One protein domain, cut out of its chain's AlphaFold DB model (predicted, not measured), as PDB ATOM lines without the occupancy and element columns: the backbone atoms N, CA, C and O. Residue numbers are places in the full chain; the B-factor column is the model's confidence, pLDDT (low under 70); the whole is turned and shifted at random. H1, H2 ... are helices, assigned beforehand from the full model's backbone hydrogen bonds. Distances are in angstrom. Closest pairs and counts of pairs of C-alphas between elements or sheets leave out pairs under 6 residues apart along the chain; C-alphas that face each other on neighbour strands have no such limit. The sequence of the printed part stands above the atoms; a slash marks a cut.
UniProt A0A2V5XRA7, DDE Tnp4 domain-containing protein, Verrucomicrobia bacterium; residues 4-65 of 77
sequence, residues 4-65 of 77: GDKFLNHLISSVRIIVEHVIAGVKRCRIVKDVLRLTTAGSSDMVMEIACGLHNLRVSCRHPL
ATOM      1  N   GLY A   4      -7.219 -28.837  13.032       83.38
ATOM      2  CA  GLY A   4      -7.664 -27.477  13.355       83.38
ATOM      3  C   GLY A   4      -9.137 -27.405  13.775       83.38
ATOM      4  O   GLY A   4      -9.451 -26.776  14.784       83.38
ATOM      5  N   ASP A   5     -10.028 -28.126  13.087       87.25
ATOM      6  CA  ASP A   5     -11.460 -28.166  13.429       87.25
ATOM      7  C   ASP A   5     -11.684 -28.774  14.817       87.25
ATOM      8  O   ASP A   5     -12.516 -28.306  15.591       87.25
ATOM      9  N   LYS A   6     -10.922 -29.823  15.158       88.75
ATOM     10  CA  LYS A   6     -11.014 -30.477  16.472       88.75
ATOM     11  C   LYS A   6     -10.615 -29.528  17.599       88.75
ATOM     12  O   LYS A   6     -11.293 -29.498  18.624       88.75
ATOM     13  N   PHE A   7      -9.556 -28.746  17.403       91.62
ATOM     14  CA  PHE A   7      -9.105 -27.755  18.378       91.62
ATOM     15  C   PHE A   7     -10.132 -26.628  18.568       91.62
ATOM     16  O   PHE A   7     -10.484 -26.302  19.702       91.62
ATOM     17  N   LEU A   8     -10.677 -26.086  17.475       92.25
ATOM     18  CA  LEU A   8     -11.712 -25.049  17.527       92.25
ATOM     19  C   LEU A   8     -12.987 -25.545  18.214       92.25
ATOM     20  O   LEU A   8     -13.526 -24.869  19.089       92.25
ATOM     21  N   ASN A   9     -13.435 -26.755  17.880       92.62
ATOM     22  CA  ASN A   9     -14.603 -27.362  18.512       92.62
ATOM     23  C   ASN A   9     -14.387 -27.585  20.013       92.62
ATOM     24  O   ASN A   9     -15.303 -27.355  20.803       92.62
ATOM     25  N   HIS A  10     -13.181 -27.995  20.418       93.94
ATOM     26  CA  HIS A  10     -12.833 -28.131  21.829       93.94
ATOM     27  C   HIS A  10     -12.923 -26.782  22.554       93.94
ATOM     28  O   HIS A  10     -13.577 -26.692  23.591       93.94
ATOM     29  N   LEU A  11     -12.339 -25.723  21.984       94.19
ATOM     30  CA  LEU A  11     -12.388 -24.375  22.553       94.19
ATOM     31  C   LEU A  11     -13.828 -23.860  22.703       94.19
ATOM     32  O   LEU A  11     -14.214 -23.402  23.778       94.19
ATOM     33  N   ILE A  12     -14.639 -23.976  21.646       94.81
ATOM     34  CA  ILE A  12     -16.048 -23.557  21.658       94.81
ATOM     35  C   ILE A  12     -16.825 -24.334  22.725       94.81
ATOM     36  O   ILE A  12     -17.598 -23.742  23.480       94.81
ATOM     37  N   SER A  13     -16.595 -25.645  22.824       94.00
ATOM     38  CA  SER A  13     -17.223 -26.494  23.837       94.00
ATOM     39  C   SER A  13     -16.848 -26.058  25.257       94.00
ATOM     40  O   SER A  13     -17.726 -25.900  26.104       94.00
ATOM     41  N   SER A  14     -15.569 -25.763  25.517       95.31
ATOM     42  CA  SER A  14     -15.115 -25.275  26.827       95.31
ATOM     43  C   SER A  14     -15.786 -23.956  27.224       95.31
ATOM     44  O   SER A  14     -16.251 -23.818  28.355       95.31
ATOM     45  N   VAL A  15     -15.894 -23.000  26.296       96.25
ATOM     46  CA  VAL A  15     -16.575 -21.718  26.549       96.25
ATOM     47  C   VAL A  15     -18.065 -21.930  26.816       96.25
ATOM     48  O   VAL A  15     -18.629 -21.321  27.726       96.25
ATOM     49  N   ARG A  16     -18.706 -22.831  26.064       95.88
ATOM     50  CA  ARG A  16     -20.132 -23.131  26.207       95.88
ATOM     51  C   ARG A  16     -20.486 -23.593  27.615       95.88
ATOM     52  O   ARG A  16     -21.493 -23.140  28.145       95.88
ATOM     53  N   ILE A  17     -19.642 -24.414  28.240       96.88
ATOM     54  CA  ILE A  17     -19.861 -24.889  29.615       96.88
ATOM     55  C   ILE A  17     -19.988 -23.706  30.582       96.88
ATOM     56  O   ILE A  17     -20.914 -23.666  31.394       96.88
ATOM     57  N   ILE A  18     -19.092 -22.722  30.482       95.81
ATOM     58  CA  ILE A  18     -19.102 -21.529  31.342       95.81
ATOM     59  C   ILE A  18     -20.374 -20.712  31.092       95.81
ATOM     60  O   ILE A  18     -21.072 -20.330  32.034       95.81
ATOM     61  N   VAL A  19     -20.712 -20.496  29.820       95.50
ATOM     62  CA  VAL A  19     -21.907 -19.748  29.413       95.50
ATOM     63  C   VAL A  19     -23.185 -20.426  29.913       95.50
ATOM     64  O   VAL A  19     -24.052 -19.761  30.476       95.50
ATOM     65  N   GLU A  20     -23.300 -21.748  29.784       96.44
ATOM     66  CA  GLU A  20     -24.453 -22.515  30.264       96.44
ATOM     67  C   GLU A  20     -24.619 -22.409  31.787       96.44
ATOM     68  O   GLU A  20     -25.743 -22.223  32.263       96.44
ATOM     69  N   HIS A  21     -23.523 -22.427  32.556       95.50
ATOM     70  CA  HIS A  21     -23.564 -22.217  34.009       95.50
ATOM     71  C   HIS A  21     -24.070 -20.819  34.383       95.50
ATOM     72  O   HIS A  21     -24.919 -20.679  35.272       95.50
ATOM     73  N   VAL A  22     -23.584 -19.781  33.695       95.38
ATOM     74  CA  VAL A  22     -24.036 -18.400  33.916       95.38
ATOM     75  C   VAL A  22     -25.516 -18.269  33.560       95.38
ATOM     76  O   VAL A  22     -26.306 -17.828  34.395       95.38
ATOM     77  N   ILE A  23     -25.930 -18.742  32.380       95.50
ATOM     78  CA  ILE A  23     -27.326 -18.699  31.922       95.50
ATOM     79  C   ILE A  23     -28.248 -19.460  32.881       95.50
ATOM     80  O   ILE A  23     -29.324 -18.963  33.213       95.50
ATOM     81  N   ALA A  24     -27.849 -20.634  33.375       96.00
ATOM     82  CA  ALA A  24     -28.612 -21.364  34.389       96.00
ATOM     83  C   ALA A  24     -28.791 -20.531  35.669       96.00
ATOM     84  O   ALA A  24     -29.854 -20.536  36.293       96.00
ATOM     85  N   GLY A  25     -27.766 -19.765  36.044       95.56
ATOM     86  CA  GLY A  25     -27.829 -18.836  37.157       95.56
ATOM     87  C   GLY A  25     -28.716 -17.612  36.916       95.56
ATOM     88  O   GLY A  25     -29.353 -17.168  37.872       95.56
ATOM     89  N   VAL A  26     -28.747 -17.073  35.694       97.25
ATOM     90  CA  VAL A  26     -29.601 -15.946  35.267       97.25
ATOM     91  C   VAL A  26     -31.070 -16.378  35.195       97.25
ATOM     92  O   VAL A  26     -31.947 -15.681  35.697       97.25
ATOM     93  N   LYS A  27     -31.343 -17.600  34.714       96.75
ATOM     94  CA  LYS A  27     -32.684 -18.218  34.644       96.75
ATOM     95  C   LYS A  27     -33.387 -18.423  35.992       96.75
ATOM     96  O   LYS A  27     -34.547 -18.835  36.016       96.75
ATOM     97  N   ARG A  28     -32.735 -18.107  37.119       94.94
ATOM     98  CA  ARG A  28     -33.421 -17.945  38.413       94.94
ATOM     99  C   ARG A  28     -34.462 -16.826  38.368       94.94
ATOM    100  O   ARG A  28     -35.502 -16.947  39.010       94.94
ATOM    101  N   CYS A  29     -34.219 -15.778  37.583       95.19
ATOM    102  CA  CYS A  29     -35.233 -14.794  37.229       95.19
ATOM    103  C   CYS A  29     -36.235 -15.465  36.280       95.19
ATOM    104  O   CYS A  29     -35.986 -15.579  35.085       95.19
ATOM    105  N   ARG A  30     -37.374 -15.941  36.800       94.75
ATOM    106  CA  ARG A  30     -38.343 -16.733  36.015       94.75
ATOM    107  C   ARG A  30     -38.806 -16.056  34.725       94.75
ATOM    108  O   ARG A  30     -39.091 -16.753  33.763       94.75
ATOM    109  N   ILE A  31     -38.808 -14.728  34.682       94.81
ATOM    110  CA  ILE A  31     -39.152 -13.938  33.496       94.81
ATOM    111  C   ILE A  31     -38.254 -14.215  32.272       94.81
ATOM    112  O   ILE A  31     -38.737 -14.105  31.153       94.81
ATOM    113  N   VAL A  32     -36.987 -14.624  32.459       95.31
ATOM    114  CA  VAL A  32     -36.090 -15.049  31.355       95.31
ATOM    115  C   VAL A  32     -36.149 -16.556  31.071       95.31
ATOM    116  O   VAL A  32     -35.548 -17.039  30.112       95.31
ATOM    117  N   LYS A  33     -36.803 -17.333  31.944       95.31
ATOM    118  CA  LYS A  33     -36.972 -18.785  31.792       95.31
ATOM    119  C   LYS A  33     -38.294 -19.112  31.101       95.31
ATOM    120  O   LYS A  33     -38.330 -19.988  30.241       95.31
ATOM    121  N   ASP A  34     -39.362 -18.466  31.545       95.62
ATOM    122  CA  ASP A  34     -40.720 -18.674  31.073       95.62
ATOM    123  C   ASP A  34     -40.969 -17.815  29.816       95.62
ATOM    124  O   ASP A  34     -40.225 -16.878  29.521       95.62
ATOM    125  N   VAL A  35     -42.013 -18.133  29.047       93.56
ATOM    126  CA  VAL A  35     -42.340 -17.386  27.821       93.56
ATOM    127  C   VAL A  35     -42.750 -15.952  28.172       93.56
ATOM    128  O   VAL A  35     -43.802 -15.732  28.783       93.56
ATOM    129  N   LEU A  36     -41.941 -14.979  27.747       92.12
ATOM    130  CA  LEU A  36     -42.258 -13.557  27.852       92.12
ATOM    131  C   LEU A  36     -43.377 -13.209  26.859       92.12
ATOM    132  O   LEU A  36     -43.196 -13.300  25.651       92.12
ATOM    133  N   ARG A  37     -44.548 -12.813  27.373       94.38
ATOM    134  CA  ARG A  37     -45.725 -12.437  26.559       94.38
ATOM    135  C   ARG A  37     -45.801 -10.946  26.224       94.38
ATOM    136  O   ARG A  37     -46.746 -10.514  25.576       94.38
ATOM    137  N   LEU A  38     -44.838 -10.161  26.696       91.94
ATOM    138  CA  LEU A  38     -44.754  -8.737  26.401       91.94
ATOM    139  C   LEU A  38     -44.319  -8.556  24.942       91.94
ATOM    140  O   LEU A  38     -43.235  -8.991  24.565       91.94
ATOM    141  N   THR A  39     -45.173  -7.941  24.128       91.19
ATOM    142  CA  THR A  39     -44.966  -7.771  22.677       91.19
ATOM    143  C   THR A  39     -44.267  -6.464  22.311       91.19
ATOM    144  O   THR A  39     -43.956  -6.233  21.145       91.19
ATOM    145  N   THR A  40     -44.006  -5.604  23.295       93.75
ATOM    146  CA  THR A  40     -43.297  -4.341  23.096       93.75
ATOM    147  C   THR A  40     -41.859  -4.606  22.651       93.75
ATOM    148  O   THR A  40     -41.116  -5.336  23.314       93.75
ATOM    149  N   ALA A  41     -41.449  -3.983  21.545       93.50
ATOM    150  CA  ALA A  41     -40.105  -4.125  20.991       93.50
ATOM    151  C   ALA A  41     -39.014  -3.787  22.026       93.50
ATOM    152  O   ALA A  41     -39.171  -2.865  22.825       93.50
ATOM    153  N   GLY A  42     -37.921  -4.557  22.030       91.62
ATOM    154  CA  GLY A  42     -36.785  -4.372  22.947       91.62
ATOM    155  C   GLY A  42     -37.017  -4.846  24.387       91.62
ATOM    156  O   GLY A  42     -36.095  -4.830  25.200       91.62
ATOM    157  N   SER A  43     -38.222  -5.320  24.721       91.94
ATOM    158  CA  SER A  43     -38.526  -5.748  26.091       91.94
ATOM    159  C   SER A  43     -37.784  -7.017  26.504       91.94
ATOM    160  O   SER A  43     -37.399  -7.145  27.662       91.94
ATOM    161  N   SER A  44     -37.558  -7.956  25.579       93.69
ATOM    162  CA  SER A  44     -36.783  -9.175  25.849       93.69
ATOM    163  C   SER A  44     -35.350  -8.864  26.264       93.69
ATOM    164  O   SER A  44     -34.840  -9.450  27.219       93.69
ATOM    165  N   ASP A  45     -34.725  -7.922  25.563       95.06
ATOM    166  CA  ASP A  45     -33.310  -7.603  25.724       95.06
ATOM    167  C   ASP A  45     -33.094  -6.864  27.043       95.06
ATOM    168  O   ASP A  45     -32.226  -7.240  27.827       95.06
ATOM    169  N   MET A  46     -33.978  -5.911  27.359       96.06
ATOM    170  CA  MET A  46     -33.986  -5.217  28.647       96.06
ATOM    171  C   MET A  46     -34.213  -6.184  29.817       96.06
ATOM    172  O   MET A  46     -33.523  -6.119  30.832       96.06
ATOM    173  N   VAL A  47     -35.158  -7.120  29.682       95.88
ATOM    174  CA  VAL A  47     -35.409  -8.148  30.703       95.88
ATOM    175  C   VAL A  47     -34.171  -9.023  30.922       95.88
ATOM    176  O   VAL A  47     -33.837  -9.337  32.068       95.88
ATOM    177  N   MET A  48     -33.481  -9.403  29.847       96.50
ATOM    178  CA  MET A  48     -32.248 -10.184  29.923       96.50
ATOM    179  C   MET A  48     -31.116  -9.396  30.591       96.50
ATOM    180  O   MET A  48     -30.447  -9.930  31.473       96.50
ATOM    181  N   GLU A  49     -30.930  -8.125  30.232       97.25
ATOM    182  CA  GLU A  49     -29.918  -7.244  30.823       97.25
ATOM    183  C   GLU A  49     -30.132  -7.074  32.332       97.25
ATOM    184  O   GLU A  49     -29.208  -7.283  33.124       97.25
ATOM    185  N   ILE A  50     -31.375  -6.811  32.749       96.69
ATOM    186  CA  ILE A  50     -31.743  -6.715  34.166       96.69
ATOM    187  C   ILE A  50     -31.469  -8.043  34.882       96.69
ATOM    188  O   ILE A  50     -30.881  -8.052  35.965       96.69
ATOM    189  N   ALA A  51     -31.855  -9.179  34.298       97.25
ATOM    190  CA  ALA A  51     -31.620 -10.490  34.903       97.25
ATOM    191  C   ALA A  51     -30.120 -10.813  35.044       97.25
ATOM    192  O   ALA A  51     -29.703 -11.366  36.066       97.25
ATOM    193  N   CYS A  52     -29.298 -10.435  34.062       97.19
ATOM    194  CA  CYS A  52     -27.840 -10.525  34.137       97.19
ATOM    195  C   CYS A  52     -27.277  -9.625  35.246       97.19
ATOM    196  O   CYS A  52     -26.473 -10.088  36.057       97.19
ATOM    197  N   GLY A  53     -27.744  -8.378  35.354       96.31
ATOM    198  CA  GLY A  53     -27.366  -7.461  36.432       96.31
ATOM    199  C   GLY A  53     -27.704  -8.013  37.820       96.31
ATOM    200  O   GLY A  53     -26.850  -8.041  38.707       96.31
ATOM    201  N   LEU A  54     -28.914  -8.550  37.996       96.00
ATOM    202  CA  LEU A  54     -29.339  -9.204  39.239       96.00
ATOM    203  C   LEU A  54     -28.512 -10.453  39.554       96.00
ATOM    204  O   LEU A  54     -28.172 -10.699  40.713       96.00
ATOM    205  N   HIS A  55     -28.168 -11.250  38.540       95.50
ATOM    206  CA  HIS A  55     -27.280 -12.392  38.719       95.50
ATOM    207  C   HIS A  55     -25.900 -11.954  39.215       95.50
ATOM    208  O   HIS A  55     -25.397 -12.554  40.167       95.50
ATOM    209  N   ASN A  56     -25.326 -10.918  38.605       93.69
ATOM    210  CA  ASN A  56     -24.024 -10.374  38.979       93.69
ATOM    211  C   ASN A  56     -24.050  -9.838  40.410       93.69
ATOM    212  O   ASN A  56     -23.230 -10.258  41.220       93.69
ATOM    213  N   LEU A  57     -25.056  -9.028  40.759       93.62
ATOM    214  CA  LEU A  57     -25.258  -8.536  42.122       93.62
ATOM    215  C   LEU A  57     -25.330  -9.692  43.130       93.62
ATOM    216  O   LEU A  57     -24.628  -9.697  44.138       93.62
ATOM    217  N   ARG A  58     -26.127 -10.722  42.830       92.62
ATOM    218  CA  ARG A  58     -26.253 -11.915  43.677       92.62
ATOM    219  C   ARG A  58     -24.918 -12.645  43.851       92.62
ATOM    220  O   ARG A  58     -24.679 -13.200  44.920       92.62
ATOM    221  N   VAL A  59     -24.084 -12.718  42.813       92.00
ATOM    222  CA  VAL A  59     -22.745 -13.330  42.894       92.00
ATOM    223  C   VAL A  59     -21.819 -12.472  43.753       92.00
ATOM    224  O   VAL A  59     -21.191 -13.018  44.658       92.00
ATOM    225  N   SER A  60     -21.806 -11.154  43.552       90.19
ATOM    226  CA  SER A  60     -21.012 -10.213  44.349       90.19
ATOM    227  C   SER A  60     -21.360 -10.273  45.836       90.19
ATOM    228  O   SER A  60     -20.460 -10.357  46.661       90.19
ATOM    229  N   CYS A  61     -22.647 -10.332  46.194       88.00
ATOM    230  CA  CYS A  61     -23.083 -10.451  47.590       88.00
ATOM    231  C   CYS A  61     -22.835 -11.837  48.209       88.00
ATOM    232  O   CYS A  61     -22.985 -12.008  49.416       88.00
ATOM    233  N   ARG A  62     -22.510 -12.855  47.401       83.62
ATOM    234  CA  ARG A  62     -22.208 -14.206  47.899       83.62
ATOM    235  C   ARG A  62     -20.790 -14.315  48.445       83.62
ATOM    236  O   ARG A  62     -20.519 -15.224  49.227       83.62
ATOM    237  N   HIS A  63     -19.896 -13.428  48.017       70.31
ATOM    238  CA  HIS A  63     -18.613 -13.251  48.670       70.31
ATOM    239  C   HIS A  63     -18.808 -12.294  49.846       70.31
ATOM    240  O   HIS A  63     -19.299 -11.183  49.638       70.31
ATOM    241  N   PRO A  64     -18.500 -12.720  51.086       67.69
ATOM    242  CA  PRO A  64     -18.577 -11.820  52.221       67.69
ATOM    243  C   PRO A  64     -17.685 -10.614  51.939       67.69
ATOM    244  O   PRO A  64     -16.558 -10.768  51.459       67.69
ATOM    245  N   LEU A  65     -18.204  -9.417  52.220       66.38
ATOM    246  CA  LEU A  65     -17.371  -8.223  52.279       66.38
ATOM    247  C   LEU A  65     -16.174  -8.537  53.191       66.38
ATOM    248  O   LEU A  65     -16.364  -9.230  54.201       66.38
TER     249      LEU A  65
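AT A GLANCE: This is residues 4 to 65 of the 77 residues of the protein "DDE Tnp4 domain-containing protein" of Verrucomicrobia bacterium (UniProt A0A2V5XRA7). Two long helices make a loose T: H1 is the stem, and its last end meets H3, the crossbar, part way along, at residues 51 to 55. The short helix H2 packs on H3 near this junction, while three stretches stick out: residues 4 to 21 of H1, residues 37 to 43, of which 43 belongs to H3, and residues 60 to 65, of which 60 belongs to H3. The printed part has 62 residues, with three named helices in the order H1, H2, H3 and no named strand, and its class is all helix. The whole is loose, with a radius of gyration of the C-alphas of 15.3 A, and its outline is flat, spanning 43 by 39 by 16 A.

IN THESE COORDINATES: The printed part begins with H1, residues 4 to 26, which is 33.1 A from first to last C-alpha. C-alpha 4 is at (-7.664, -27.477, 13.355) and C-alpha 26 at (-29.601, -15.946, 35.267). After a tight link of 3 residues comes H2, residues 30 to 33, 4.9 A long. A short link of 9 residues then leads to H3, residues 43 to 60, 25.7 A from first to last C-alpha, with C-alpha 60 at (-21.012, -10.213, 44.349).

HOW THE PARTS SIT: H1 touches H3 with residues 25 to 26 alone, and H3 touches H1 with residues 51 to 55 alone. The closest C-alphas of the two are those of Val 26 and His 55, 5.5 A apart. Their lines are about perpendicular, at 84 degrees. H1 and H2 are close but not clearly touching, with the closest C-alphas, those of Val 26 and Val 32, 7.6 A apart. H2 touches H3, which takes part with residues 47 to 51 alone, and the closest C-alphas are those of Val 32 and Met 48, 6.4 A apart. In H3 every O i to N i+4 pair is within hydrogen-bond range, in H1 18 of 19 are, and H2, with 4 residues, is too short for such a pair.

THE WHOLE: The two C-alphas farthest apart are those of Gly 4 and Leu 65, at 44.5 A. Without the stretches that stand free, residues 4 to 21, 37 to 43 and 60 to 65, the body has 31 residues and spans 25 by 16 by 11 A. The printed part has no cut, and neither link is long. The mean pLDDT of the printed part is 92.7, and the model's confidence is low, under 70, at residues 64 to 65.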